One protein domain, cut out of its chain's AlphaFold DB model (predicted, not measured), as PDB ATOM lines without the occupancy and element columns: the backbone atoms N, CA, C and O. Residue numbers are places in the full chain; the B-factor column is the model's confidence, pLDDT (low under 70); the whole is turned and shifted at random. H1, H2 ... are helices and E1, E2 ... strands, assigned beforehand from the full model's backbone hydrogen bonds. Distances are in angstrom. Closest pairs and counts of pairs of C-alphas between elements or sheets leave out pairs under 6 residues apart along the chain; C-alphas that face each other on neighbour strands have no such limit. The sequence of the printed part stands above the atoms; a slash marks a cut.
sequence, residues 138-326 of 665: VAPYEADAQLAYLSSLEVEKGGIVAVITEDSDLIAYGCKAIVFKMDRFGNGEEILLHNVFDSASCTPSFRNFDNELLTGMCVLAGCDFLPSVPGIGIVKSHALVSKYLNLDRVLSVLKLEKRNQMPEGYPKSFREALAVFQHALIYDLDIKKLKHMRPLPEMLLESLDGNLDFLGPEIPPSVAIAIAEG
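AT A GLANCE: This is residues 138 to 326 of the 665 residues of the protein "Exonuclease 1" of Morus notabilis (UniProt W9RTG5). Four helices, H4 to H7, make one end of the domain, with H4 between H5 and H7; short H2 bridges H4 and H1, and at the other end the hairpin of E3 and E4 sits between H1 and H9. A second hairpin, E1 and E2, lies beyond H2 with H3 following it, while H8 lies on the opposite side of the domain, near H7. The printed part has 189 residues, in the order H1 H2 E1 E2 H3 H4 H5 H6 H7 E3 E4 H8 H9, with two antiparallel two-stranded sheets; the class is mostly helix. It is compact, with a radius of gyration of the C-alphas of 17.7 A and spans of 49 by 45 by 27 A.

HOW THE PARTS SIT: Start at H1, residues 143 to 152; it touches H2, residues 169 to 172, closest at the C-alphas of Asp 144 and Leu 170, 6.0 A. Next find the hairpin of E1, residues 177 to 180, and E2, residues 189 to 192, with N 178 and O 191 2.9 A apart; residues 163 to 164 pair parallel with 178 to 179 of E1. H3, residues 193 to 198, touches no helix. The hub is H4, residues 211 to 221; it touches H2 at the C-alphas of Ala 172 and Thr 215, 4.5 A. H4 touches H5, residues 234 to 244, at Ala 221 and Ile 234, C-alphas 4.7 A apart, at a steep tilt of 48 degrees, opposite ways. H6, residues 247 to 257, and H5 touch only at the corner, C-alphas 240 and 250 being closest at 6.2 A. H7, residues 266 to 279, touches H4 at Gly 216 and Leu 274, C-alphas 6.4 A apart. The hairpin of E3, residues 281 to 284, and E4, residues 289 to 292, has N 282 and O 291 2.9 A apart; Gln 146 of H1 and Ile 282 have C-alphas 5.4 A apart. H8, residues 298 to 303, is near H7. Pro 317 of H9, residues 317 to 324, and Lys 289 have C-alphas 5.1 A apart. Every O i to N i+4 pair is within hydrogen-bond range in H1, H4, H5, H6, H8 and H9, against 1 of 2 in H3 and 9 of 10 in H7; H2 is too short for such a pair.

IN THESE COORDINATES: Find C-alpha 143 at (-0.390, -12.673, 34.132); H1 runs 14.1 A from there. H4 spans 15.2 A, H5 15.4 A, H6 15.1 A and H7 19.3 A. H9 ends at C-alpha 324, (-4.792, -10.951, 44.206).

THE WHOLE: The C-alphas of Glu 156 and Asn 260 are farthest apart, 52.1 A. The printed part has no cut. The links H1 to H2, H3 to H4, H4 to H5 and H8 to H9 are long. Residues 200 to 202 and 305 are under pLDDT 70.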
ATOM      1  N   VAL A 138      -1.682 -12.599  42.344       96.75
ATOM      2  CA  VAL A 138      -2.528 -13.247  41.331       96.75
ATOM      3  C   VAL A 138      -3.109 -12.154  40.436       96.75
ATOM      4  O   VAL A 138      -3.725 -11.210  40.932       96.75
ATOM      5  N   ALA A 139      -2.897 -12.254  39.124       95.81
ATOM      6  CA  ALA A 139      -3.528 -11.348  38.172       95.81
ATOM      7  C   ALA A 139      -5.059 -11.548  38.165       95.81
ATOM      8  O   ALA A 139      -5.526 -12.666  38.386       95.81
ATOM      9  N   PRO A 140      -5.860 -10.497  37.906       93.25
ATOM     10  CA  PRO A 140      -7.315 -10.635  37.789       93.25
ATOM     11  C   PRO A 140      -7.727 -11.377  36.507       93.25
ATOM     12  O   PRO A 140      -8.773 -12.019  36.479       93.25
ATOM     13  N   TYR A 141      -6.884 -11.285  35.473       93.56
ATOM     14  CA  TYR A 141      -7.016 -11.928  34.170       93.56
ATOM     15  C   TYR A 141      -5.660 -12.544  33.798       93.56
ATOM     16  O   TYR A 141      -5.159 -13.403  34.522       93.56
ATOM     17  N   GLU A 142      -5.030 -12.103  32.713       93.94
ATOM     18  CA  GLU A 142      -3.726 -12.614  32.285       93.94
ATOM     19  C   GLU A 142      -2.574 -12.104  33.155       93.94
ATOM     20  O   GLU A 142      -2.499 -10.926  33.527       93.94
ATOM     21  N   ALA A 143      -1.634 -13.007  33.447       96.19
ATOM     22  CA  ALA A 143      -0.390 -12.673  34.132       96.19
ATOM     23  C   ALA A 143       0.445 -11.684  33.310       96.19
ATOM     24  O   ALA A 143       1.134 -10.838  33.871       96.19
ATOM     25  N   ASP A 144       0.340 -11.754  31.990       96.75
ATOM     26  CA  ASP A 144       1.178 -11.060  31.019       96.75
ATOM     27  C   ASP A 144       0.842  -9.566  30.959       96.75
ATOM     28  O   ASP A 144       1.731  -8.713  31.033       96.75
ATOM     29  N   ALA A 145      -0.452  -9.236  31.009       96.56
ATOM     30  CA  ALA A 145      -0.929  -7.876  31.232       96.56
ATOM     31  C   ALA A 145      -0.451  -7.308  32.588       96.56
ATOM     32  O   ALA A 145       0.036  -6.175  32.661       96.56
ATOM     33  N   GLN A 146      -0.543  -8.095  33.667       97.62
ATOM     34  CA  GLN A 146      -0.098  -7.686  35.006       97.62
ATOM     35  C   GLN A 146       1.427  -7.462  35.063       97.62
ATOM     36  O   GLN A 146       1.889  -6.479  35.645       97.62
ATOM     37  N   LEU A 147       2.207  -8.341  34.428       97.62
ATOM     38  CA  LEU A 147       3.663  -8.266  34.291       97.62
ATOM     39  C   LEU A 147       4.093  -7.044  33.480       97.62
ATOM     40  O   LEU A 147       4.997  -6.322  33.898       97.62
ATOM     41  N   ALA A 148       3.419  -6.762  32.366       96.88
ATOM     42  CA  ALA A 148       3.679  -5.580  31.553       96.88
ATOM     43  C   ALA A 148       3.387  -4.276  32.303       96.88
ATOM     44  O   ALA A 148       4.193  -3.343  32.258       96.88
ATOM     45  N   TYR A 149       2.291  -4.229  33.067       96.69
ATOM     46  CA  TYR A 149       2.017  -3.108  33.961       96.69
ATOM     47  C   TYR A 149       3.143  -2.921  34.991       96.69
ATOM     48  O   TYR A 149       3.692  -1.823  35.091       96.69
ATOM     49  N   LEU A 150       3.563  -3.980  35.692       96.44
ATOM     50  CA  LEU A 150       4.667  -3.907  36.660       96.44
ATOM     51  C   LEU A 150       6.009  -3.535  36.003       96.44
ATOM     52  O   LEU A 150       6.795  -2.798  36.596       96.44
ATOM     53  N   SER A 151       6.271  -3.986  34.772       96.31
ATOM     54  CA  SER A 151       7.460  -3.602  33.995       96.31
ATOM     55  C   SER A 151       7.412  -2.129  33.572       96.31
ATOM     56  O   SER A 151       8.455  -1.481  33.479       96.31
ATOM     57  N   SER A 152       6.221  -1.553  33.362       94.31
ATOM     58  CA  SER A 152       6.056  -0.138  32.996       94.31
ATOM     59  C   SER A 152       6.448   0.835  34.121       94.31
ATOM     60  O   SER A 152       6.976   1.911  33.830       94.31
ATOM     61  N   LEU A 153       6.287   0.433  35.387       94.00
ATOM     62  CA  LEU A 153       6.555   1.251  36.575       94.00
ATOM     63  C   LEU A 153       8.054   1.535  36.820       94.00
ATOM     64  O   LEU A 153       8.948   1.001  36.158       94.00
ATOM     65  N   GLU A 154       8.314   2.410  37.794       91.94
ATOM     66  CA  GLU A 154       9.626   2.636  38.421       91.94
ATOM     67  C   GLU A 154       9.811   1.668  39.602       91.94
ATOM     68  O   GLU A 154       8.837   1.318  40.271       91.94
ATOM     69  N   VAL A 155      11.047   1.260  39.902       90.62
ATOM     70  CA  VAL A 155      11.344   0.256  40.950       90.62
ATOM     71  C   VAL A 155      10.952   0.768  42.343       90.62
ATOM     72  O   VAL A 155      10.396   0.040  43.165       90.62
ATOM     73  N   GLU A 156      11.148   2.063  42.574       88.81
ATOM     74  CA  GLU A 156      10.746   2.812  43.764       88.81
ATOM     75  C   GLU A 156       9.223   2.787  43.984       88.81
ATOM     76  O   GLU A 156       8.759   2.856  45.121       88.81
ATOM     77  N   LYS A 157       8.449   2.636  42.899       88.38
ATOM     78  CA  LYS A 157       6.981   2.527  42.868       88.38
ATOM     79  C   LYS A 157       6.511   1.067  42.738       88.38
ATOM     80  O   LYS A 157       5.419   0.808  42.247       88.38
ATOM     81  N   GLY A 158       7.350   0.101  43.128       86.69
ATOM     82  CA  GLY A 158       7.024  -1.329  43.071       86.69
ATOM     83  C   GLY A 158       7.116  -1.967  41.682       86.69
ATOM     84  O   GLY A 158       6.638  -3.085  41.503       86.69
ATOM     85  N   GLY A 159       7.724  -1.287  40.708       93.38
ATOM     86  CA  GLY A 159       8.006  -1.849  39.389       93.38
ATOM     87  C   GLY A 159       9.100  -2.917  39.393       93.38
ATOM     88  O   GLY A 159       9.942  -2.974  40.294       93.38
ATOM     89  N   ILE A 160       9.103  -3.750  38.353       95.38
ATOM     90  CA  ILE A 160      10.067  -4.846  38.168       95.38
ATOM     91  C   ILE A 160      11.120  -4.505  37.110       95.38
ATOM     92  O   ILE A 160      10.829  -3.861  36.103       95.38
ATOM     93  N   VAL A 161      12.354  -4.965  37.335       95.69
ATOM     94  CA  VAL A 161      13.494  -4.706  36.436       95.69
ATOM     95  C   VAL A 161      13.467  -5.554  35.163       95.69
ATOM     96  O   VAL A 161      13.903  -5.077  34.120       95.69
ATOM     97  N   ALA A 162      12.939  -6.778  35.237       96.50
ATOM     98  CA  ALA A 162      12.783  -7.704  34.119       96.50
ATOM     99  C   ALA A 162      11.633  -8.691  34.391       96.50
ATOM    100  O   ALA A 162      11.269  -8.922  35.545       96.50
ATOM    101  N   VAL A 163      11.091  -9.281  33.325       97.88
ATOM    102  CA  VAL A 163      10.111 -10.380  33.363       97.88
ATOM    103  C   VAL A 163      10.819 -11.693  33.019       97.88
ATOM    104  O   VAL A 163      11.610 -11.713  32.085       97.88
ATOM    105  N   ILE A 164      10.528 -12.791  33.721       97.94
ATOM    106  CA  ILE A 164      10.982 -14.143  33.342       97.94
ATOM    107  C   ILE A 164       9.767 -14.903  32.806       97.94
ATOM    108  O   ILE A 164       8.770 -15.023  33.517       97.94
ATOM    109  N   THR A 165       9.829 -15.384  31.563       96.75
ATOM    110  CA  THR A 165       8.726 -16.112  30.909       96.75
ATOM    111  C   THR A 165       9.224 -16.894  29.688       96.75
ATOM    112  O   THR A 165      10.257 -16.561  29.117       96.75
ATOM    113  N   GLU A 166       8.463 -17.896  29.245       96.06
ATOM    114  CA  GLU A 166       8.623 -18.487  27.904       96.06
ATOM    115  C   GLU A 166       7.705 -17.827  26.859       96.06
ATOM    116  O   GLU A 166       7.845 -18.102  25.668       96.06
ATOM    117  N   ASP A 167       6.765 -16.979  27.287       95.31
ATOM    118  CA  ASP A 167       5.745 -16.398  26.418       95.31
ATOM    119  C   ASP A 167       6.237 -15.132  25.697       95.31
ATOM    120  O   ASP A 167       6.765 -14.196  26.307       95.31
ATOM    121  N   SER A 168       6.082 -15.099  24.373       94.81
ATOM    122  CA  SER A 168       6.508 -13.981  23.532       94.81
ATOM    123  C   SER A 168       5.608 -12.753  23.631       94.81
ATOM    124  O   SER A 168       6.055 -11.659  23.277       94.81
ATOM    125  N   ASP A 169       4.369 -12.885  24.101       95.50
ATOM    126  CA  ASP A 169       3.373 -11.815  23.997       95.50
ATOM    127  C   ASP A 169       3.658 -10.645  24.957       95.50
ATOM    128  O   ASP A 169       3.247  -9.511  24.699       95.50
ATOM    129  N   LEU A 170       4.524 -10.842  25.958       96.12
ATOM    130  CA  LEU A 170       5.135  -9.772  26.763       96.12
ATOM    131  C   LEU A 170       5.879  -8.729  25.897       96.12
ATOM    132  O   LEU A 170       5.977  -7.564  26.294       96.12
ATOM    133  N   ILE A 171       6.373  -9.113  24.710       95.94
ATOM    134  CA  ILE A 171       6.954  -8.192  23.717       95.94
ATOM    135  C   ILE A 171       5.853  -7.316  23.101       95.94
ATOM    136  O   ILE A 171       6.040  -6.108  22.963       95.94
ATOM    137  N   ALA A 172       4.690  -7.892  22.775       96.44
ATOM    138  CA  ALA A 172       3.545  -7.165  22.223       96.44
ATOM    139  C   ALA A 172       2.889  -6.236  23.263       96.44
ATOM    140  O   ALA A 172       2.497  -5.121  22.917       96.44
ATOM    141  N   TYR A 173       2.854  -6.634  24.539       96.75
ATOM    142  CA  TYR A 173       2.481  -5.757  25.657       96.75
ATOM    143  C   TYR A 173       3.497  -4.625  25.929       96.75
ATOM    144  O   TYR A 173       3.149  -3.627  26.569       96.75
ATOM    145  N   GLY A 174       4.737  -4.743  25.438       95.00
ATOM    146  CA  GLY A 174       5.772  -3.710  25.542       95.00
ATOM    147  C   GLY A 174       6.625  -3.760  26.818       95.00
ATOM    148  O   GLY A 174       7.012  -2.709  27.334       95.00
ATOM    149  N   CYS A 175       6.920  -4.950  27.351       96.62
ATOM    150  CA  CYS A 175       7.794  -5.101  28.523       96.62
ATOM    151  C   CYS A 175       9.229  -4.632  28.230       96.62
ATOM    152  O   CYS A 175       9.795  -4.951  27.187       96.62
ATOM    153  N   LYS A 176       9.850  -3.904  29.168       94.94
ATOM    154  CA  LYS A 176      11.153  -3.240  28.945       94.94
ATOM    155  C   LYS A 176      12.318  -4.228  28.784       94.94
ATOM    156  O   LYS A 176      13.215  -3.986  27.974       94.94
ATOM    157  N   ALA A 177      12.297  -5.300  29.573       96.62
ATOM    158  CA  ALA A 177      13.308  -6.350  29.634       96.62
ATOM    159  C   ALA A 177      12.631  -7.694  29.941       96.62
ATOM    160  O   ALA A 177      11.807  -7.776  30.858       96.62
ATOM    161  N   ILE A 178      12.963  -8.728  29.171       98.06
ATOM    162  CA  ILE A 178      12.366 -10.066  29.269       98.06
ATOM    163  C   ILE A 178      13.483 -11.111  29.190       98.06
ATOM    164  O   ILE A 178      14.347 -11.011  28.322       98.06
ATOM    165  N   VAL A 179      13.464 -12.111  30.067       98.00
ATOM    166  CA  VAL A 179      14.410 -13.233  30.097       98.00
ATOM    167  C   VAL A 179      13.672 -14.517  29.731       98.00
ATOM    168  O   VAL A 179      12.806 -14.980  30.476       98.00
ATOM    169  N   PHE A 180      14.048 -15.084  28.589       97.50
ATOM    170  CA  PHE A 180      13.500 -16.313  28.023       97.50
ATOM    171  C   PHE A 180      14.390 -17.525  28.312       97.50
ATOM    172  O   PHE A 180      15.603 -17.386  28.488       97.50
ATOM    173  N   LYS A 181      13.813 -18.732  28.270       95.81
ATOM    174  CA  LYS A 181      14.510 -20.030  28.351       95.81
ATOM    175  C   LYS A 181      15.363 -20.179  29.611       95.81
ATOM    176  O   LYS A 181      16.418 -20.812  29.562       95.81
ATOM    177  N   MET A 182      14.942 -19.567  30.721       96.69
ATOM    178  CA  MET A 182      15.748 -19.547  31.939       96.69
ATOM    179  C   MET A 182      15.832 -20.953  32.546       96.69
ATOM    180  O   MET A 182      14.838 -21.514  33.006       96.69
ATOM    181  N   ASP A 183      17.031 -21.528  32.555       95.44
ATOM    182  CA  ASP A 183      17.255 -22.860  33.095       95.44
ATOM    183  C   ASP A 183      17.275 -22.886  34.636       95.44
ATOM    184  O   ASP A 183      17.361 -21.875  35.334       95.44
ATOM    185  N   ARG A 184      17.259 -24.105  35.183       93.75
ATOM    186  CA  ARG A 184      17.371 -24.414  36.622       93.75
ATOM    187  C   ARG A 184      18.691 -23.987  37.298       93.75
ATOM    188  O   ARG A 184      18.905 -24.338  38.458       93.75
ATOM    189  N   PHE A 185      19.594 -23.322  36.583       95.25
ATOM    190  CA  PHE A 185      20.823 -22.722  37.105       95.25
ATOM    191  C   PHE A 185      20.828 -21.186  36.963       95.25
ATOM    192  O   PHE A 185      21.747 -20.546  37.474       95.25
ATOM    193  N   GLY A 186      19.814 -20.596  36.316       93.12
ATOM    194  CA  GLY A 186      19.689 -19.159  36.067       93.12
ATOM    195  C   GLY A 186      20.263 -18.681  34.728       93.12
ATOM    196  O   GLY A 186      20.381 -17.473  34.532       93.12
ATOM    197  N   ASN A 187      20.627 -19.578  33.802       96.56
ATOM    198  CA  ASN A 187      21.066 -19.185  32.457       96.56
ATOM    199  C   ASN A 187      19.841 -18.951  31.561       96.56
ATOM    200  O   ASN A 187      19.020 -19.852  31.435       96.56
ATOM    201  N   GLY A 188      19.735 -17.797  30.899       96.50
ATOM    202  CA  GLY A 188      18.636 -17.478  29.977       96.50
ATOM    203  C   GLY A 188      19.044 -16.498  28.874       96.50
ATOM    204  O   GLY A 188      20.172 -16.004  28.852       96.50
ATOM    205  N   GLU A 189      18.124 -16.222  27.953       96.25
ATOM    206  CA  GLU A 189      18.280 -15.270  26.849       96.25
ATOM    207  C   GLU A 189      17.518 -13.969  27.163       96.25
ATOM    208  O   GLU A 189      16.288 -13.964  27.202       96.25
ATOM    209  N   GLU A 190      18.230 -12.861  27.386       95.94
ATOM    210  CA  GLU A 190      17.617 -11.545  27.632       95.94
ATOM    211  C   GLU A 190      17.277 -10.813  26.320       95.94
ATOM    212  O   GLU A 190      18.108 -10.698  25.416       95.94
ATOM    213  N   ILE A 191      16.068 -10.252  26.247       94.62
ATOM    214  CA  ILE A 191      15.642  -9.286  25.233       94.62
ATOM    215  C   ILE A 191      15.309  -7.962  25.926       94.62
ATOM    216  O   ILE A 191      14.392  -7.876  26.742       94.62
ATOM    217  N   LEU A 192      16.039  -6.909  25.551       95.12
ATOM    218  CA  LEU A 192      15.779  -5.527  25.950       95.12
ATOM    219  C   LEU A 192      15.030  -4.814  24.822       95.12
ATOM    220  O   LEU A 192      15.548  -4.700  23.710       95.12
ATOM    221  N   LEU A 193      13.824  -4.314  25.091       93.19
ATOM    222  CA  LEU A 193      12.915  -3.845  24.038       93.19
ATOM    223  C   LEU A 193      13.444  -2.615  23.276       93.19
ATOM    224  O   LEU A 193      13.239  -2.507  22.071       93.19
ATOM    225  N   HIS A 194      14.202  -1.728  23.931       91.31
ATOM    226  CA  HIS A 194      14.839  -0.590  23.250       91.31
ATOM    227  C   HIS A 194      15.845  -1.043  22.175       91.31
ATOM    228  O   HIS A 194      15.825  -0.525  21.061       91.31
ATOM    229  N   ASN A 195      16.627  -2.097  22.448       91.25
ATOM    230  CA  ASN A 195      17.570  -2.657  21.478       91.25
ATOM    231  C   ASN A 195      16.871  -3.242  20.239       91.25
ATOM    232  O   ASN A 195      17.486  -3.288  19.175       91.25
ATOM    233  N   VAL A 196      15.602  -3.662  20.336       88.81
ATOM    234  CA  VAL A 196      14.817  -4.124  19.175       88.81
ATOM    235  C   VAL A 196      14.591  -2.972  18.190       88.81
ATOM    236  O   VAL A 196      14.782  -3.151  16.986       88.81
ATOM    237  N   PHE A 197      14.258  -1.782  18.698       90.31
ATOM    238  CA  PHE A 197      14.075  -0.575  17.892       90.31
ATOM    239  C   PHE A 197      15.415   0.010  17.409       90.31
ATOM    240  O   PHE A 197      15.558   0.321  16.228       90.31
ATOM    241  N   ASP A 198      16.442   0.088  18.261       86.56
ATOM    242  CA  ASP A 198      17.744   0.664  17.880       86.56
ATOM    243  C   ASP A 198      18.528  -0.185  16.848       86.56
ATOM    244  O   ASP A 198      19.386   0.338  16.125       86.56
ATOM    245  N   SER A 199      18.211  -1.482  16.721       76.00
ATOM    246  CA  SER A 199      18.890  -2.448  15.839       76.00
ATOM    247  C   SER A 199      18.675  -2.199  14.336       76.00
ATOM    248  O   SER A 199      17.910  -2.880  13.644       76.00
ATOM    249  N   ALA A 200      19.438  -1.253  13.788       63.62
ATOM    250  CA  ALA A 200      19.488  -0.949  12.355       63.62
ATOM    251  C   ALA A 200      20.147  -2.052  11.497       63.62
ATOM    252  O   ALA A 200      19.875  -2.139  10.303       63.62
ATOM    253  N   SER A 201      21.020  -2.880  12.084       62.69
ATOM    254  CA  SER A 201      21.782  -3.932  11.388       62.69
ATOM    255  C   SER A 201      21.089  -5.299  11.347       62.69
ATOM    256  O   SER A 201      21.599  -6.219  10.711       62.69
ATOM    257  N   CYS A 202      19.956  -5.456  12.031       67.44
ATOM    258  CA  CYS A 202      19.196  -6.702  12.062       67.44
ATOM    259  C   CYS A 202      18.178  -6.754  10.915       67.44
ATOM    260  O   CYS A 202      17.572  -5.745  10.562       67.44
ATOM    261  N   THR A 203      17.957  -7.940  10.346       74.06
ATOM    262  CA  THR A 203      16.902  -8.192   9.352       74.06
ATOM    263  C   THR A 203      15.962  -9.283   9.877       74.06
ATOM    264  O   THR A 203      16.420 -10.420  10.014       74.06
ATOM    265  N   PRO A 204      14.670  -9.000  10.144       82.31
ATOM    266  CA  PRO A 204      13.986  -7.706  10.019       82.31
ATOM    267  C   PRO A 204      14.525  -6.629  10.979       82.31
ATOM    268  O   PRO A 204      15.013  -6.947  12.059       82.31
ATOM    269  N   SER A 205      14.405  -5.357  10.579       88.50
ATOM    270  CA  SER A 205      14.676  -4.197  11.441       88.50
ATOM    271  C   SER A 205      13.365  -3.544  11.875       88.50
ATOM    272  O   SER A 205      12.390  -3.528  11.115       88.50
ATOM    273  N   PHE A 206      13.370  -2.967  13.076       91.94
ATOM    274  CA  PHE A 206      12.233  -2.278  13.689       91.94
ATOM    275  C   PHE A 206      12.519  -0.786  13.933       91.94
ATOM    276  O   PHE A 206      11.767  -0.123  14.631       91.94
ATOM    277  N   ARG A 207      13.570  -0.222  13.318       88.56
ATOM    278  CA  ARG A 207      14.031   1.168  13.536       88.56
ATOM    279  C   ARG A 207      12.980   2.264  13.321       88.56
ATOM    280  O   ARG A 207      13.096   3.339  13.897       88.56
ATOM    281  N   ASN A 208      11.974   1.997  12.490       91.00
ATOM    282  CA  ASN A 208      10.884   2.932  12.198       91.00
ATOM    283  C   ASN A 208       9.565   2.536  12.894       91.00
ATOM    284  O   ASN A 208       8.514   3.059  12.532       91.00
ATOM    285  N   PHE A 209       9.601   1.578  13.824       94.81
ATOM    286  CA  PHE A 209       8.450   1.149  14.613       94.81
ATOM    287  C   PHE A 209       8.482   1.860  15.966       94.81
ATOM    288  O   PHE A 209       9.544   2.064  16.552       94.81
ATOM    289  N   ASP A 210       7.301   2.165  16.481       94.12
ATOM    290  CA  ASP A 210       7.062   2.375  17.902       94.12
ATOM    291  C   ASP A 210       6.399   1.118  18.500       94.12
ATOM    292  O   ASP A 210       6.232   0.089  17.833       94.12
ATOM    293  N   ASN A 211       6.007   1.194  19.773       93.94
ATOM    294  CA  ASN A 211       5.301   0.100  20.434       93.94
ATOM    295  C   ASN A 211       3.938  -0.203  19.789       93.94
ATOM    296  O   ASN A 211       3.557  -1.363  19.760       93.94
ATOM    297  N   GLU A 212       3.207   0.781  19.255       95.25
ATOM    298  CA  GLU A 212       1.887   0.543  18.653       95.25
ATOM    299  C   GLU A 212       2.014  -0.209  17.323       95.25
ATOM    300  O   GLU A 212       1.318  -1.202  17.099       95.25
ATOM    301  N   LEU A 213       2.961   0.198  16.473       97.44
ATOM    302  CA  LEU A 213       3.300  -0.508  15.239       97.44
ATOM    303  C   LEU A 213       3.816  -1.928  15.525       97.44
ATOM    304  O   LEU A 213       3.488  -2.851  14.776       97.44
ATOM    305  N   LEU A 214       4.573  -2.134  16.611       96.88
ATOM    306  CA  LEU A 214       5.035  -3.460  17.028       96.88
ATOM    307  C   LEU A 214       3.877  -4.344  17.527       96.88
ATOM    308  O   LEU A 214       3.708  -5.452  17.017       96.88
ATOM    309  N   THR A 215       3.037  -3.855  18.447       97.44
ATOM    310  CA  THR A 215       1.850  -4.583  18.930       97.44
ATOM    311  C   THR A 215       0.905  -4.909  17.771       97.44
ATOM    312  O   THR A 215       0.500  -6.059  17.602       97.44
ATOM    313  N   GLY A 216       0.600  -3.927  16.917       97.94
ATOM    314  CA  GLY A 216      -0.265  -4.105  15.752       97.94
ATOM    315  C   GLY A 216       0.295  -5.102  14.737       97.94
ATOM    316  O   GLY A 216      -0.466  -5.869  14.146       97.94
ATOM    317  N   MET A 217       1.620  -5.166  14.572       97.94
ATOM    318  CA  MET A 217       2.273  -6.199  13.767       97.94
ATOM    319  C   MET A 217       2.082  -7.602  14.372       97.94
ATOM    320  O   MET A 217       1.810  -8.545  13.622       97.94
ATOM    321  N   CYS A 218       2.194  -7.762  15.694       97.88
ATOM    322  CA  CYS A 218       1.936  -9.039  16.368       97.88
ATOM    323  C   CYS A 218       0.466  -9.467  16.209       97.88
ATOM    324  O   CYS A 218       0.203 -10.558  15.709       97.88
ATOM    325  N   VAL A 219      -0.494  -8.573  16.479       98.12
ATOM    326  CA  VAL A 219      -1.934  -8.843  16.290       98.12
ATOM    327  C   VAL A 219      -2.264  -9.204  14.828       98.12
ATOM    328  O   VAL A 219      -3.022 -10.135  14.570       98.12
ATOM    329  N   LEU A 220      -1.651  -8.543  13.834       97.81
ATOM    330  CA  LEU A 220      -1.791  -8.904  12.410       97.81
ATOM    331  C   LEU A 220      -1.162 -10.264  12.045       97.81
ATOM    332  O   LEU A 220      -1.557 -10.870  11.046       97.81
ATOM    333  N   ALA A 221      -0.168 -10.737  12.803       97.62
ATOM    334  CA  ALA A 221       0.441 -12.054  12.614       97.62
ATOM    335  C   ALA A 221      -0.424 -13.195  13.184       97.62
ATOM    336  O   ALA A 221      -0.304 -14.331  12.713       97.62
ATOM    337  N   GLY A 222      -1.339 -12.862  14.099       96.31
ATOM    338  CA  GLY A 222      -2.255 -13.757  14.801       96.31
ATOM    339  C   GLY A 222      -1.863 -13.895  16.272       96.31
ATOM    340  O   GLY A 222      -0.698 -14.146  16.565       96.31
ATOM    341  N   CYS A 223      -2.837 -13.738  17.168       95.38
ATOM    342  CA  CYS A 223      -2.691 -13.831  18.625       95.38
ATOM    343  C   CYS A 223      -3.958 -14.434  19.263       95.38
ATOM    344  O   CYS A 223      -4.985 -14.578  18.593       95.38
ATOM    345  N   ASP A 224      -3.931 -14.696  20.570       92.62
ATOM    346  CA  ASP A 224      -5.040 -15.321  21.316       92.62
ATOM    347  C   ASP A 224      -6.267 -14.399  21.535       92.62
ATOM    348  O   ASP A 224      -7.254 -14.777  22.170       92.62
ATOM    349  N   PHE A 225      -6.285 -13.212  20.921       92.94
ATOM    350  CA  PHE A 225      -7.488 -12.374  20.783       92.94
ATOM    351  C   PHE A 225      -8.028 -12.338  19.346       92.94
ATOM    352  O   PHE A 225      -9.211 -12.060  19.143       92.94
ATOM    353  N   LEU A 226      -7.188 -12.628  18.343       95.31
ATOM    354  CA  LEU A 226      -7.533 -12.526  16.927       95.31
ATOM    355  C   LEU A 226      -6.673 -13.467  16.056       95.31
ATOM    356  O   LEU A 226      -5.475 -13.222  15.893       95.31
ATOM    357  N   PRO A 227      -7.259 -14.499  15.413       95.31
ATOM    358  CA  PRO A 227      -6.544 -15.285  14.408       95.31
ATOM    359  C   PRO A 227      -6.181 -14.424  13.191       95.31
ATOM    360  O   PRO A 227      -6.956 -13.561  12.781       95.31
ATOM    361  N   SER A 228      -5.034 -14.682  12.562       96.62
ATOM    362  CA  SER A 228      -4.577 -13.917  11.397       96.62
ATOM    363  C   SER A 228      -5.397 -14.162  10.126       96.62
ATOM    364  O   SER A 228      -5.932 -15.246   9.883       96.62
ATOM    365  N   VAL A 229      -5.442 -13.149   9.249       96.25
ATOM    366  CA  VAL A 229      -6.011 -13.283   7.897       96.25
ATOM    367  C   VAL A 229      -5.261 -14.386   7.123       96.25
ATOM    368  O   VAL A 229      -4.028 -14.348   7.075       96.25
ATOM    369  N   PRO A 230      -5.950 -15.338   6.461       95.62
ATOM    370  CA  PRO A 230      -5.327 -16.488   5.807       95.62
ATOM    371  C   PRO A 230      -4.122 -16.149   4.922       95.62
ATOM    372  O   PRO A 230      -4.203 -15.404   3.940       95.62
ATOM    373  N   GLY A 231      -2.969 -16.727   5.261       94.88
ATOM    374  CA  GLY A 231      -1.711 -16.516   4.544       94.88
ATOM    375  C   GLY A 231      -1.014 -15.180   4.830       94.88
ATOM    376  O   GLY A 231      -0.073 -14.851   4.098       94.88
ATOM    377  N   ILE A 232      -1.447 -14.433   5.850       96.88
ATOM    378  CA  ILE A 232      -0.655 -13.437   6.581       96.88
ATOM    379  C   ILE A 232      -0.047 -14.122   7.813       96.88
ATOM    380  O   ILE A 232      -0.626 -15.034   8.388       96.88
ATOM    381  N   GLY A 233       1.161 -13.714   8.174       96.00
ATOM    382  CA  GLY A 233       1.908 -14.176   9.342       96.00
ATOM    383  C   GLY A 233       3.102 -13.247   9.548       96.00
ATOM    384  O   GLY A 233       3.314 -12.355   8.722       96.00
ATOM    385  N   ILE A 234       3.888 -13.451  10.607       96.00
ATOM    386  CA  ILE A 234       4.851 -12.459  11.131       96.00
ATOM    387  C   ILE A 234       5.710 -11.745  10.066       96.00
ATOM    388  O   ILE A 234       5.765 -10.522  10.058       96.00
ATOM    389  N   VAL A 235       6.275 -12.467   9.089       95.88
ATOM    390  CA  VAL A 235       7.102 -11.885   8.007       95.88
ATOM    391  C   VAL A 235       6.308 -10.944   7.088       95.88
ATOM    392  O   VAL A 235       6.804  -9.892   6.696       95.88
ATOM    393  N   LYS A 236       5.064 -11.294   6.741       96.62
ATOM    394  CA  LYS A 236       4.199 -10.438   5.908       96.62
ATOM    395  C   LYS A 236       3.576  -9.304   6.707       96.62
ATOM    396  O   LYS A 236       3.407  -8.220   6.161       96.62
ATOM    397  N   SER A 237       3.263  -9.549   7.977       97.50
ATOM    398  CA  SER A 237       2.823  -8.506   8.901       97.50
ATOM    399  C   SER A 237       3.902  -7.425   9.028       97.50
ATOM    400  O   SER A 237       3.646  -6.263   8.716       97.50
ATOM    401  N   HIS A 238       5.146  -7.825   9.327       96.94
ATOM    402  CA  HIS A 238       6.309  -6.934   9.353       96.94
ATOM    403  C   HIS A 238       6.483  -6.171   8.039       96.94
ATOM    404  O   HIS A 238       6.630  -4.952   8.068       96.94
ATOM    405  N   ALA A 239       6.403  -6.847   6.888       96.19
ATOM    406  CA  ALA A 239       6.539  -6.199   5.584       96.19
ATOM    407  C   ALA A 239       5.431  -5.163   5.298       96.19
ATOM    408  O   ALA A 239       5.718  -4.101   4.747       96.19
ATOM    409  N   LEU A 240       4.179  -5.437   5.683       97.06
ATOM    410  CA  LEU A 240       3.063  -4.498   5.537       97.06
ATOM    411  C   LEU A 240       3.220  -3.290   6.470       97.06
ATOM    412  O   LEU A 240       3.132  -2.150   6.010       97.06
ATOM    413  N   VAL A 241       3.491  -3.527   7.757       97.56
ATOM    414  CA  VAL A 241       3.658  -2.461   8.757       97.56
ATOM    415  C   VAL A 241       4.873  -1.594   8.419       97.56
ATOM    416  O   VAL A 241       4.726  -0.380   8.330       97.56
ATOM    417  N   SER A 242       6.022  -2.188   8.075       95.75
ATOM    418  CA  SER A 242       7.232  -1.462   7.639       95.75
ATOM    419  C   SER A 242       7.011  -0.584   6.405       95.75
ATOM    420  O   SER A 242       7.638   0.464   6.272       95.75
ATOM    421  N   LYS A 243       6.155  -1.024   5.471       95.94
ATOM    422  CA  LYS A 243       5.889  -0.321   4.207       95.94
ATOM    423  C   LYS A 243       4.940   0.865   4.378       95.94
ATOM    424  O   LYS A 243       5.046   1.833   3.627       95.94
ATOM    425  N   TYR A 244       3.986   0.774   5.304       97.00
ATOM    426  CA  TYR A 244       2.897   1.749   5.426       97.00
ATOM    427  C   TYR A 244       2.940   2.601   6.701       97.00
ATOM    428  O   TYR A 244       2.352   3.680   6.680       97.00
ATOM    429  N   LEU A 245       3.623   2.141   7.762       96.50
ATOM    430  CA  LEU A 245       3.833   2.817   9.056       96.50
ATOM    431  C   LEU A 245       2.555   3.430   9.669       96.50
ATOM    432  O   LEU A 245       2.587   4.463  10.329       96.50
ATOM    433  N   ASN A 246       1.408   2.800   9.408       97.19
ATOM    434  CA  ASN A 246       0.089   3.219   9.871       97.19
ATOM    435  C   ASN A 246      -0.876   2.022   9.793       97.19
ATOM    436  O   ASN A 246      -1.066   1.452   8.713       97.19
ATOM    437  N   LEU A 247      -1.473   1.630  10.921       97.06
ATOM    438  CA  LEU A 247      -2.244   0.383  11.018       97.06
ATOM    439  C   LEU A 247      -3.553   0.425  10.210       97.06
ATOM    440  O   LEU A 247      -3.860  -0.540   9.513       97.06
ATOM    441  N   ASP A 248      -4.276   1.548  10.190       95.94
ATOM    442  CA  ASP A 248      -5.494   1.693   9.375       95.94
ATOM    443  C   ASP A 248      -5.225   1.585   7.868       95.94
ATOM    444  O   ASP A 248      -6.015   0.994   7.121       95.94
ATOM    445  N   ARG A 249      -4.079   2.094   7.403       97.12
ATOM    446  CA  ARG A 249      -3.623   1.926   6.018       97.12
ATOM    447  C   ARG A 249      -3.252   0.476   5.718       97.12
ATOM    448  O   ARG A 249      -3.603  -0.009   4.642       97.12
ATOM    449  N   VAL A 250      -2.604  -0.228   6.651       97.38
ATOM    450  CA  VAL A 250      -2.341  -1.673   6.522       97.38
ATOM    451  C   VAL A 250      -3.653  -2.453   6.411       97.38
ATOM    452  O   VAL A 250      -3.800  -3.240   5.479       97.38
ATOM    453  N   LEU A 251      -4.631  -2.198   7.288       96.56
ATOM    454  CA  LEU A 251      -5.950  -2.845   7.251       96.56
ATOM    455  C   LEU A 251      -6.706  -2.548   5.950       96.56
ATOM    456  O   LEU A 251      -7.313  -3.448   5.375       96.56
ATOM    457  N   SER A 252      -6.648  -1.306   5.466       95.81
ATOM    458  CA  SER A 252      -7.302  -0.882   4.221       95.81
ATOM    459  C   SER A 252      -6.707  -1.569   2.988       95.81
ATOM    460  O   SER A 252      -7.448  -2.046   2.129       95.81
ATOM    461  N   VAL A 253      -5.374  -1.672   2.915       95.50
ATOM    462  CA  VAL A 253      -4.677  -2.426   1.857       95.50
ATOM    463  C   VAL A 253      -4.973  -3.920   1.972       95.50
ATOM    464  O   VAL A 253      -5.311  -4.552   0.974       95.50
ATOM    465  N   LEU A 254      -4.925  -4.483   3.181       94.44
ATOM    466  CA  LEU A 254      -5.213  -5.895   3.421       94.44
ATOM    467  C   LEU A 254      -6.654  -6.253   3.026       94.44
ATOM    468  O   LEU A 254      -6.872  -7.279   2.389       94.44
ATOM    469  N   LYS A 255      -7.631  -5.380   3.299       93.31
ATOM    470  CA  LYS A 255      -9.032  -5.546   2.872       93.31
ATOM    471  C   LYS A 255      -9.201  -5.550   1.349       93.31
ATOM    472  O   LYS A 255     -10.133  -6.180   0.852       93.31
ATOM    473  N   LEU A 256      -8.307  -4.893   0.608       93.25
ATOM    474  CA  LEU A 256      -8.279  -4.928  -0.856       93.25
ATOM    475  C   LEU A 256      -7.569  -6.190  -1.379       93.25
ATOM    476  O   LEU A 256      -8.159  -6.946  -2.147       93.25
ATOM    477  N   GLU A 257      -6.342  -6.458  -0.923       92.19
ATOM    478  CA  GLU A 257      -5.515  -7.601  -1.358       92.19
ATOM    479  C   GLU A 257      -6.091  -8.968  -0.938       92.19
ATOM    480  O   GLU A 257      -5.863  -9.981  -1.602       92.19
ATOM    481  N   LYS A 258      -6.840  -9.015   0.171       90.12
ATOM    482  CA  LYS A 258      -7.397 -10.235   0.779       90.12
ATOM    483  C   LYS A 258      -8.919 -10.209   0.921       90.12
ATOM    484  O   LYS A 258      -9.452 -10.952   1.740       90.12
ATOM    485  N   ARG A 259      -9.632  -9.427   0.100       86.06
ATOM    486  CA  ARG A 259     -11.099  -9.240   0.173       86.06
ATOM    487  C   ARG A 259     -11.913 -10.529   0.373       86.06
ATOM    488  O   ARG A 259     -12.866 -10.520   1.137       86.06
ATOM    489  N   ASN A 260     -11.526 -11.624  -0.284       89.44
ATOM    490  CA  ASN A 260     -12.255 -12.903  -0.258       89.44
ATOM    491  C   ASN A 260     -11.765 -13.875   0.843       89.44
ATOM    492  O   ASN A 260     -12.169 -15.033   0.860       89.44
ATOM    493  N   GLN A 261     -10.828 -13.451   1.697       90.94
ATOM    494  CA  GLN A 261     -10.181 -14.270   2.736       90.94
ATOM    495  C   GLN A 261     -10.168 -13.581   4.110       90.94
ATOM    496  O   GLN A 261     -10.095 -14.257   5.131       90.94
ATOM    497  N   MET A 262     -10.227 -12.249   4.147       92.75
ATOM    498  CA  MET A 262     -10.379 -11.455   5.364       92.75
ATOM    499  C   MET A 262     -11.820 -11.582   5.886       92.75
ATOM    500  O   MET A 262     -12.743 -11.269   5.132       92.75
ATOM    501  N   PRO A 263     -12.040 -12.015   7.143       91.38
ATOM    502  CA  PRO A 263     -13.377 -12.081   7.723       91.38
ATOM    503  C   PRO A 263     -14.087 -10.724   7.724       91.38
ATOM    504  O   PRO A 263     -13.464  -9.671   7.901       91.38
ATOM    505  N   GLU A 264     -15.413 -10.746   7.588       89.31
ATOM    506  CA  GLU A 264     -16.226  -9.564   7.858       89.31
ATOM    507  C   GLU A 264     -16.056  -9.132   9.326       89.31
ATOM    508  O   GLU A 264     -15.821  -9.951  10.212       89.31
ATOM    509  N   GLY A 265     -16.068  -7.822   9.577       91.81
ATOM    510  CA  GLY A 265     -15.791  -7.262  10.903       91.81
ATOM    511  C   GLY A 265     -14.321  -7.282  11.355       91.81
ATOM    512  O   GLY A 265     -14.013  -6.592  12.323       91.81
ATOM    513  N   TYR A 266     -13.389  -7.955  10.657       94.94
ATOM    514  CA  TYR A 266     -11.980  -8.076  11.093       94.94
ATOM    515  C   TYR A 266     -11.310  -6.748  11.513       94.94
ATOM    516  O   TYR A 266     -10.624  -6.745  12.532       94.94
ATOM    517  N   PRO A 267     -11.498  -5.595  10.828       93.69
ATOM    518  CA  PRO A 267     -10.921  -4.324  11.279       93.69
ATOM    519  C   PRO A 267     -11.436  -3.832  12.643       93.69
ATOM    520  O   PRO A 267     -10.717  -3.094  13.312       93.69
ATOM    521  N   LYS A 268     -12.645  -4.232  13.073       91.88
ATOM    522  CA  LYS A 268     -13.140  -3.958  14.431       91.88
ATOM    523  C   LYS A 268     -12.404  -4.844  15.432       91.88
ATOM    524  O   LYS A 268     -11.766  -4.316  16.335       91.88
ATOM    525  N   SER A 269     -12.385  -6.159  15.212       93.56
ATOM    526  CA  SER A 269     -11.726  -7.087  16.140       93.56
ATOM    527  C   SER A 269     -10.203  -6.971  16.175       93.56
ATOM    528  O   SER A 269      -9.593  -7.305  17.182       93.56
ATOM    529  N   PHE A 270      -9.586  -6.384  15.146       95.88
ATOM    530  CA  PHE A 270      -8.206  -5.904  15.213       95.88
ATOM    531  C   PHE A 270      -8.018  -4.791  16.249       95.88
ATOM    532  O   PHE A 270      -7.066  -4.837  17.022       95.88
ATOM    533  N   ARG A 271      -8.924  -3.806  16.292       93.12
ATOM    534  CA  ARG A 271      -8.883  -2.722  17.285       93.12
ATOM    535  C   ARG A 271      -9.256  -3.221  18.682       93.12
ATOM    536  O   ARG A 271      -8.619  -2.803  19.638       93.12
ATOM    537  N   GLU A 272     -10.205  -4.154  18.794       92.75
ATOM    538  CA  GLU A 272     -10.536  -4.837  20.057       92.75
ATOM    539  C   GLU A 272      -9.297  -5.585  20.600       92.75
ATOM    540  O   GLU A 272      -8.866  -5.326  21.719       92.75
ATOM    541  N   ALA A 273      -8.639  -6.422  19.788       95.31
ATOM    542  CA  ALA A 273      -7.417  -7.136  20.176       95.31
ATOM    543  C   ALA A 273      -6.240  -6.200  20.517       95.31
ATOM    544  O   ALA A 273      -5.551  -6.408  21.514       95.31
ATOM    545  N   LEU A 274      -6.023  -5.144  19.724       95.25
ATOM    546  CA  LEU A 274      -5.002  -4.127  20.003       95.25
ATOM    547  C   LEU A 274      -5.284  -3.388  21.323       95.25
ATOM    548  O   LEU A 274      -4.355  -3.121  22.082       95.25
ATOM    549  N   ALA A 275      -6.555  -3.113  21.628       94.44
ATOM    550  CA  ALA A 275      -6.959  -2.495  22.884       94.44
ATOM    551  C   ALA A 275      -6.738  -3.413  24.099       94.44
ATOM    552  O   ALA A 275      -6.397  -2.893  25.157       94.44
ATOM    553  N   VAL A 276      -6.828  -4.747  23.981       95.19
ATOM    554  CA  VAL A 276      -6.450  -5.663  25.082       95.19
ATOM    555  C   VAL A 276      -4.968  -5.496  25.439       95.19
ATOM    556  O   VAL A 276      -4.642  -5.220  26.595       95.19
ATOM    557  N   PHE A 277      -4.071  -5.536  24.445       96.19
ATOM    558  CA  PHE A 277      -2.626  -5.333  24.649       96.19
ATOM    559  C   PHE A 277      -2.244  -3.950  25.214       96.19
ATOM    560  O   PHE A 277      -1.138  -3.771  25.728       96.19
ATOM    561  N   GLN A 278      -3.131  -2.958  25.109       94.50
ATOM    562  CA  GLN A 278      -2.893  -1.591  25.578       94.50
ATOM    563  C   GLN A 278      -3.642  -1.246  26.876       94.50
ATOM    564  O   GLN A 278      -3.174  -0.395  27.627       94.50
ATOM    565  N   HIS A 279      -4.786  -1.878  27.150       94.75
ATOM    566  CA  HIS A 279      -5.759  -1.429  28.153       94.75
ATOM    567  C   HIS A 279      -6.421  -2.559  28.960       94.75
ATOM    568  O   HIS A 279      -7.401  -2.290  29.653       94.75
ATOM    569  N   ALA A 280      -5.911  -3.795  28.931       95.56
ATOM    570  CA  ALA A 280      -6.388  -4.859  29.821       95.56
ATOM    571  C   ALA A 280      -6.461  -4.407  31.298       95.56
ATOM    572  O   ALA A 280      -5.612  -3.635  31.772       95.56
ATOM    573  N   LEU A 281      -7.477  -4.887  32.023       95.38
ATOM    574  CA  LEU A 281      -7.603  -4.661  33.462       95.38
ATOM    575  C   LEU A 281      -6.519  -5.420  34.231       95.38
ATOM    576  O   LEU A 281      -6.384  -6.638  34.131       95.38
ATOM    577  N   ILE A 282      -5.789  -4.680  35.061       96.19
ATOM    578  CA  ILE A 282      -4.768  -5.184  35.979       96.19
ATOM    579  C   ILE A 282      -5.127  -4.804  37.416       96.19
ATOM    580  O   ILE A 282      -5.928  -3.896  37.656       96.19
ATOM    581  N   TYR A 283      -4.536  -5.496  38.386       96.25
ATOM    582  CA  TYR A 283      -4.665  -5.171  39.802       96.25
ATOM    583  C   TYR A 283      -3.553  -4.208  40.238       96.25
ATOM    584  O   TYR A 283      -2.361  -4.466  40.044       96.25
ATOM    585  N   ASP A 284      -3.944  -3.091  40.845       94.31
ATOM    586  CA  ASP A 284      -3.035  -2.112  41.433       94.31
ATOM    587  C   ASP A 284      -2.738  -2.472  42.900       94.31
ATOM    588  O   ASP A 284      -3.651  -2.532  43.726       94.31
ATOM    589  N   LEU A 285      -1.462  -2.707  43.228       89.25
ATOM    590  CA  LEU A 285      -1.012  -3.114  44.565       89.25
ATOM    591  C   LEU A 285      -1.166  -2.010  45.628       89.25
ATOM    592  O   LEU A 285      -1.442  -2.328  46.788       89.25
ATOM    593  N   ASP A 286      -1.013  -0.741  45.240       89.38
ATOM    594  CA  ASP A 286      -1.032   0.411  46.149       89.38
ATOM    595  C   ASP A 286      -2.465   0.911  46.377       89.38
ATOM    596  O   ASP A 286      -2.877   1.162  47.510       89.38
ATOM    597  N   ILE A 287      -3.251   1.017  45.298       91.25
ATOM    598  CA  ILE A 287      -4.645   1.492  45.332       91.25
ATOM    599  C   ILE A 287      -5.626   0.341  45.653       91.25
ATOM    600  O   ILE A 287      -6.783   0.589  45.993       91.25
ATOM    601  N   LYS A 288      -5.174  -0.920  45.576       92.44
ATOM    602  CA  LYS A 288      -5.933  -2.144  45.897       92.44
ATOM    603  C   LYS A 288      -7.259  -2.284  45.143       92.44
ATOM    604  O   LYS A 288      -8.297  -2.624  45.713       92.44
ATOM    605  N   LYS A 289      -7.223  -2.011  43.840       93.62
ATOM    606  CA  LYS A 289      -8.377  -2.091  42.933       93.62
ATOM    607  C   LYS A 289      -7.951  -2.479  41.519       93.62
ATOM    608  O   LYS A 289      -6.767  -2.415  41.192       93.62
ATOM    609  N   LEU A 290      -8.926  -2.806  40.671       94.75
ATOM    610  CA  LEU A 290      -8.685  -2.904  39.234       94.75
ATOM    611  C   LEU A 290      -8.516  -1.519  38.592       94.75
ATOM    612  O   LEU A 290      -9.110  -0.529  39.034       94.75
ATOM    613  N   LYS A 291      -7.702  -1.464  37.538       94.50
ATOM    614  CA  LYS A 291      -7.608  -0.352  36.582       94.50
ATOM    615  C   LYS A 291      -7.073  -0.863  35.243       94.50
ATOM    616  O   LYS A 291      -6.396  -1.884  35.206       94.50
ATOM    617  N   HIS A 292      -7.301  -0.125  34.163       94.94
ATOM    618  CA  HIS A 292      -6.637  -0.388  32.883       94.94
ATOM    619  C   HIS A 292      -5.130  -0.113  33.001       94.94
ATOM    620  O   HIS A 292      -4.727   0.875  33.624       94.94
ATOM    621  N   MET A 293      -4.292  -0.967  32.404       93.38
ATOM    622  CA  MET A 293      -2.827  -0.828  32.479       93.38
ATOM    623  C   MET A 293      -2.289   0.492  31.888       93.38
ATOM    624  O   MET A 293      -1.273   1.008  32.355       93.38
ATOM    625  N   ARG A 294      -2.994   1.065  30.903       91.62
ATOM    626  CA  ARG A 294      -2.790   2.412  30.348       91.62
ATOM    627  C   ARG A 294      -4.156   3.118  30.294       91.62
ATOM    628  O   ARG A 294      -5.153   2.428  30.063       91.62
ATOM    629  N   PRO A 295      -4.245   4.450  30.481       90.38
ATOM    630  CA  PRO A 295      -5.520   5.174  30.428       90.38
ATOM    631  C   PRO A 295      -6.260   4.961  29.101       90.38
ATOM    632  O   PRO A 295      -5.628   5.004  28.049       90.38
ATOM    633  N   LEU A 296      -7.579   4.756  29.151       88.44
ATOM    634  CA  LEU A 296      -8.419   4.646  27.954       88.44
ATOM    635  C   LEU A 296      -8.509   6.008  27.236       88.44
ATOM    636  O   LEU A 296      -8.849   6.998  27.890       88.44
ATOM    637  N   PRO A 297      -8.252   6.087  25.918       85.88
ATOM    638  CA  PRO A 297      -8.535   7.281  25.129       85.88
ATOM    639  C   PRO A 297     -10.042   7.556  25.039       85.88
ATOM    640  O   PRO A 297     -10.835   6.629  24.882       85.88
ATOM    641  N   GLU A 298     -10.434   8.829  25.035       82.62
ATOM    642  CA  GLU A 298     -11.837   9.254  24.871       82.62
ATOM    643  C   GLU A 298     -12.430   8.714  23.555       82.62
ATOM    644  O   GLU A 298     -13.474   8.067  23.563       82.62
ATOM    645  N   MET A 299     -11.672   8.817  22.454       79.12
ATOM    646  CA  MET A 299     -12.009   8.219  21.152       79.12
ATOM    647  C   MET A 299     -12.278   6.703  21.214       79.12
ATOM    648  O   MET A 299     -13.060   6.183  20.419       79.12
ATOM    649  N   LEU A 300     -11.611   5.973  22.118       78.81
ATOM    650  CA  LEU A 300     -11.784   4.526  22.254       78.81
ATOM    651  C   LEU A 300     -13.108   4.212  22.959       78.81
ATOM    652  O   LEU A 300     -13.846   3.353  22.482       78.81
ATOM    653  N   LEU A 301     -13.432   4.952  24.027       79.94
ATOM    654  CA  LEU A 301     -14.712   4.861  24.744       79.94
ATOM    655  C   LEU A 301     -15.902   5.124  23.811       79.94
ATOM    656  O   LEU A 301     -16.853   4.343  23.802       79.94
ATOM    657  N   GLU A 302     -15.817   6.173  22.987       79.06
ATOM    658  CA  GLU A 302     -16.823   6.494  21.965       79.06
ATOM    659  C   GLU A 302     -16.964   5.378  20.917       79.06
ATOM    660  O   GLU A 302     -18.074   5.027  20.526       79.06
ATOM    661  N   SER A 303     -15.852   4.778  20.476       73.25
ATOM    662  CA  SER A 303     -15.845   3.769  19.402       73.25
ATOM    663  C   SER A 303     -16.328   2.363  19.796       73.25
ATOM    664  O   SER A 303     -16.446   1.495  18.927       73.25
ATOM    665  N   LEU A 304     -16.556   2.119  21.091       70.88
ATOM    666  CA  LEU A 304     -16.896   0.806  21.657       70.88
ATOM    667  C   LEU A 304     -18.312   0.745  22.259       70.88
ATOM    668  O   LEU A 304     -18.647  -0.247  22.908       70.88
ATOM    669  N   ASP A 305     -19.128   1.789  22.080       67.62
ATOM    670  CA  ASP A 305     -20.480   1.910  22.656       67.62
ATOM    671  C   ASP A 305     -20.515   1.703  24.191       67.62
ATOM    672  O   ASP A 305     -21.511   1.259  24.763       67.62
ATOM    673  N   GLY A 306     -19.397   1.983  24.876       70.31
ATOM    674  CA  GLY A 306     -19.211   1.729  26.310       70.31
ATOM    675  C   GLY A 306     -19.025   0.257  26.716       70.31
ATOM    676  O   GLY A 306     -18.846  -0.012  27.903       70.31
ATOM    677  N   ASN A 307     -19.032  -0.704  25.784       80.81
ATOM    678  CA  ASN A 307     -18.799  -2.116  26.103       80.81
ATOM    679  C   ASN A 307     -17.295  -2.409  26.224       80.81
ATOM    680  O   ASN A 307     -16.582  -2.499  25.223       80.81
ATOM    681  N   LEU A 308     -16.828  -2.578  27.463       86.19
ATOM    682  CA  LEU A 308     -15.422  -2.823  27.798       86.19
ATOM    683  C   LEU A 308     -15.153  -4.238  28.342       86.19
ATOM    684  O   LEU A 308     -14.005  -4.542  28.655       86.19
ATOM    685  N   ASP A 309     -16.155  -5.126  28.404       87.50
ATOM    686  CA  ASP A 309     -16.046  -6.465  29.023       87.50
ATOM    687  C   ASP A 309     -14.930  -7.335  28.416       87.50
ATOM    688  O   ASP A 309     -14.406  -8.244  29.061       87.50
ATOM    689  N   PHE A 310     -14.541  -7.069  27.165       88.50
ATOM    690  CA  PHE A 310     -13.452  -7.775  26.490       88.50
ATOM    691  C   PHE A 310     -12.046  -7.371  26.979       88.50
ATOM    692  O   PHE A 310     -11.102  -8.117  26.736       88.50
ATOM    693  N   LEU A 311     -11.903  -6.242  27.687       91.88
ATOM    694  CA  LEU A 311     -10.676  -5.832  28.391       91.88
ATOM    695  C   LEU A 311     -10.557  -6.468  29.792       91.88
ATOM    696  O   LEU A 311      -9.598  -6.188  30.516       91.88
ATOM    697  N   GLY A 312     -11.540  -7.289  30.172       89.38
ATOM    698  CA  GLY A 312     -11.804  -7.733  31.537       89.38
ATOM    699  C   GLY A 312     -13.063  -7.045  32.086       89.38
ATOM    700  O   GLY A 312     -13.105  -5.815  32.100       89.38
ATOM    701  N   PRO A 313     -14.086  -7.792  32.543       89.88
ATOM    702  CA  PRO A 313     -15.223  -7.220  33.270       89.88
ATOM    703  C   PRO A 313     -14.808  -6.567  34.601       89.88
ATOM    704  O   PRO A 313     -13.742  -6.852  35.145       89.88
ATOM    705  N   GLU A 314     -15.661  -5.731  35.197       88.69
ATOM    706  CA  GLU A 314     -15.368  -5.211  36.540       88.69
ATOM    707  C   GLU A 314     -15.511  -6.291  37.631       88.69
ATOM    708  O   GLU A 314     -16.517  -6.999  37.718       88.69
ATOM    709  N   ILE A 315     -14.519  -6.367  38.525       91.31
ATOM    710  CA  ILE A 315     -14.556  -7.180  39.749       91.31
ATOM    711  C   ILE A 315     -14.642  -6.236  40.961       91.31
ATOM    712  O   ILE A 315     -13.803  -5.335  41.079       91.31
ATOM    713  N   PRO A 316     -15.585  -6.439  41.908       92.75
ATOM    714  CA  PRO A 316     -15.672  -5.633  43.125       92.75
ATOM    715  C   PRO A 316     -14.335  -5.598  43.892       92.75
ATOM    716  O   PRO A 316     -13.735  -6.659  44.082       92.75
ATOM    717  N   PRO A 317     -13.868  -4.437  44.403       93.88
ATOM    718  CA  PRO A 317     -12.528  -4.315  44.989       93.88
ATOM    719  C   PRO A 317     -12.215  -5.322  46.105       93.88
ATOM    720  O   PRO A 317     -11.101  -5.828  46.180       93.88
ATOM    721  N   SER A 318     -13.199  -5.684  46.933       94.50
ATOM    722  CA  SER A 318     -13.052  -6.712  47.974       94.50
ATOM    723  C   SER A 318     -12.744  -8.109  47.419       94.50
ATOM    724  O   SER A 318     -11.964  -8.844  48.024       94.50
ATOM    725  N   VAL A 319     -13.325  -8.466  46.271       94.06
ATOM    726  CA  VAL A 319     -13.074  -9.734  45.571       94.06
ATOM    727  C   VAL A 319     -11.749  -9.659  44.812       94.06
ATOM    728  O   VAL A 319     -10.955 -10.588  44.907       94.06
ATOM    729  N   ALA A 320     -11.451  -8.531  44.159       95.12
ATOM    730  CA  ALA A 320     -10.172  -8.312  43.480       95.12
ATOM    731  C   ALA A 320      -8.973  -8.425  44.446       95.12
ATOM    732  O   ALA A 320      -8.000  -9.104  44.130       95.12
ATOM    733  N   ILE A 321      -9.072  -7.851  45.655       96.19
ATOM    734  CA  ILE A 321      -8.085  -8.034  46.736       96.19
ATOM    735  C   ILE A 321      -7.962  -9.518  47.120       96.19
ATOM    736  O   ILE A 321      -6.855 -10.038  47.234       96.19
ATOM    737  N   ALA A 322      -9.086 -10.215  47.314       95.94
ATOM    738  CA  ALA A 322      -9.080 -11.610  47.753       95.94
ATOM    739  C   ALA A 322      -8.510 -12.577  46.695       95.94
ATOM    740  O   ALA A 322      -7.836 -13.541  47.065       95.94
ATOM    741  N   ILE A 323      -8.729 -12.299  45.405       95.88
ATOM    742  CA  ILE A 323      -8.070 -12.984  44.285       95.88
ATOM    743  C   ILE A 323      -6.573 -12.672  44.310       95.88
ATOM    744  O   ILE A 323      -5.775 -13.598  44.420       95.88
ATOM    745  N   ALA A 324      -6.187 -11.389  44.293       96.38
ATOM    746  CA  ALA A 324      -4.792 -10.951  44.206       96.38
ATOM    747  C   ALA A 324      -3.908 -11.484  45.348       96.38
ATOM    748  O   ALA A 324      -2.764 -11.875  45.115       96.38
ATOM    749  N   GLU A 325      -4.452 -11.563  46.569       95.44
ATOM    750  CA  GLU A 325      -3.797 -12.165  47.739       95.44
ATOM    751  C   GLU A 325      -3.770 -13.710  47.712       95.44
ATOM    752  O   GLU A 325      -3.186 -14.325  48.607       95.44
ATOM    753  N   GLY A 326      -4.390 -14.368  46.728       95.12
ATOM    754  CA  GLY A 326      -4.461 -15.829  46.596       95.12
ATOM    755  C   GLY A 326      -5.403 -16.511  47.594       95.12
ATOM    756  O   GLY A 326      -5.185 -17.667  47.957       95.12
TER     757      GLY A 326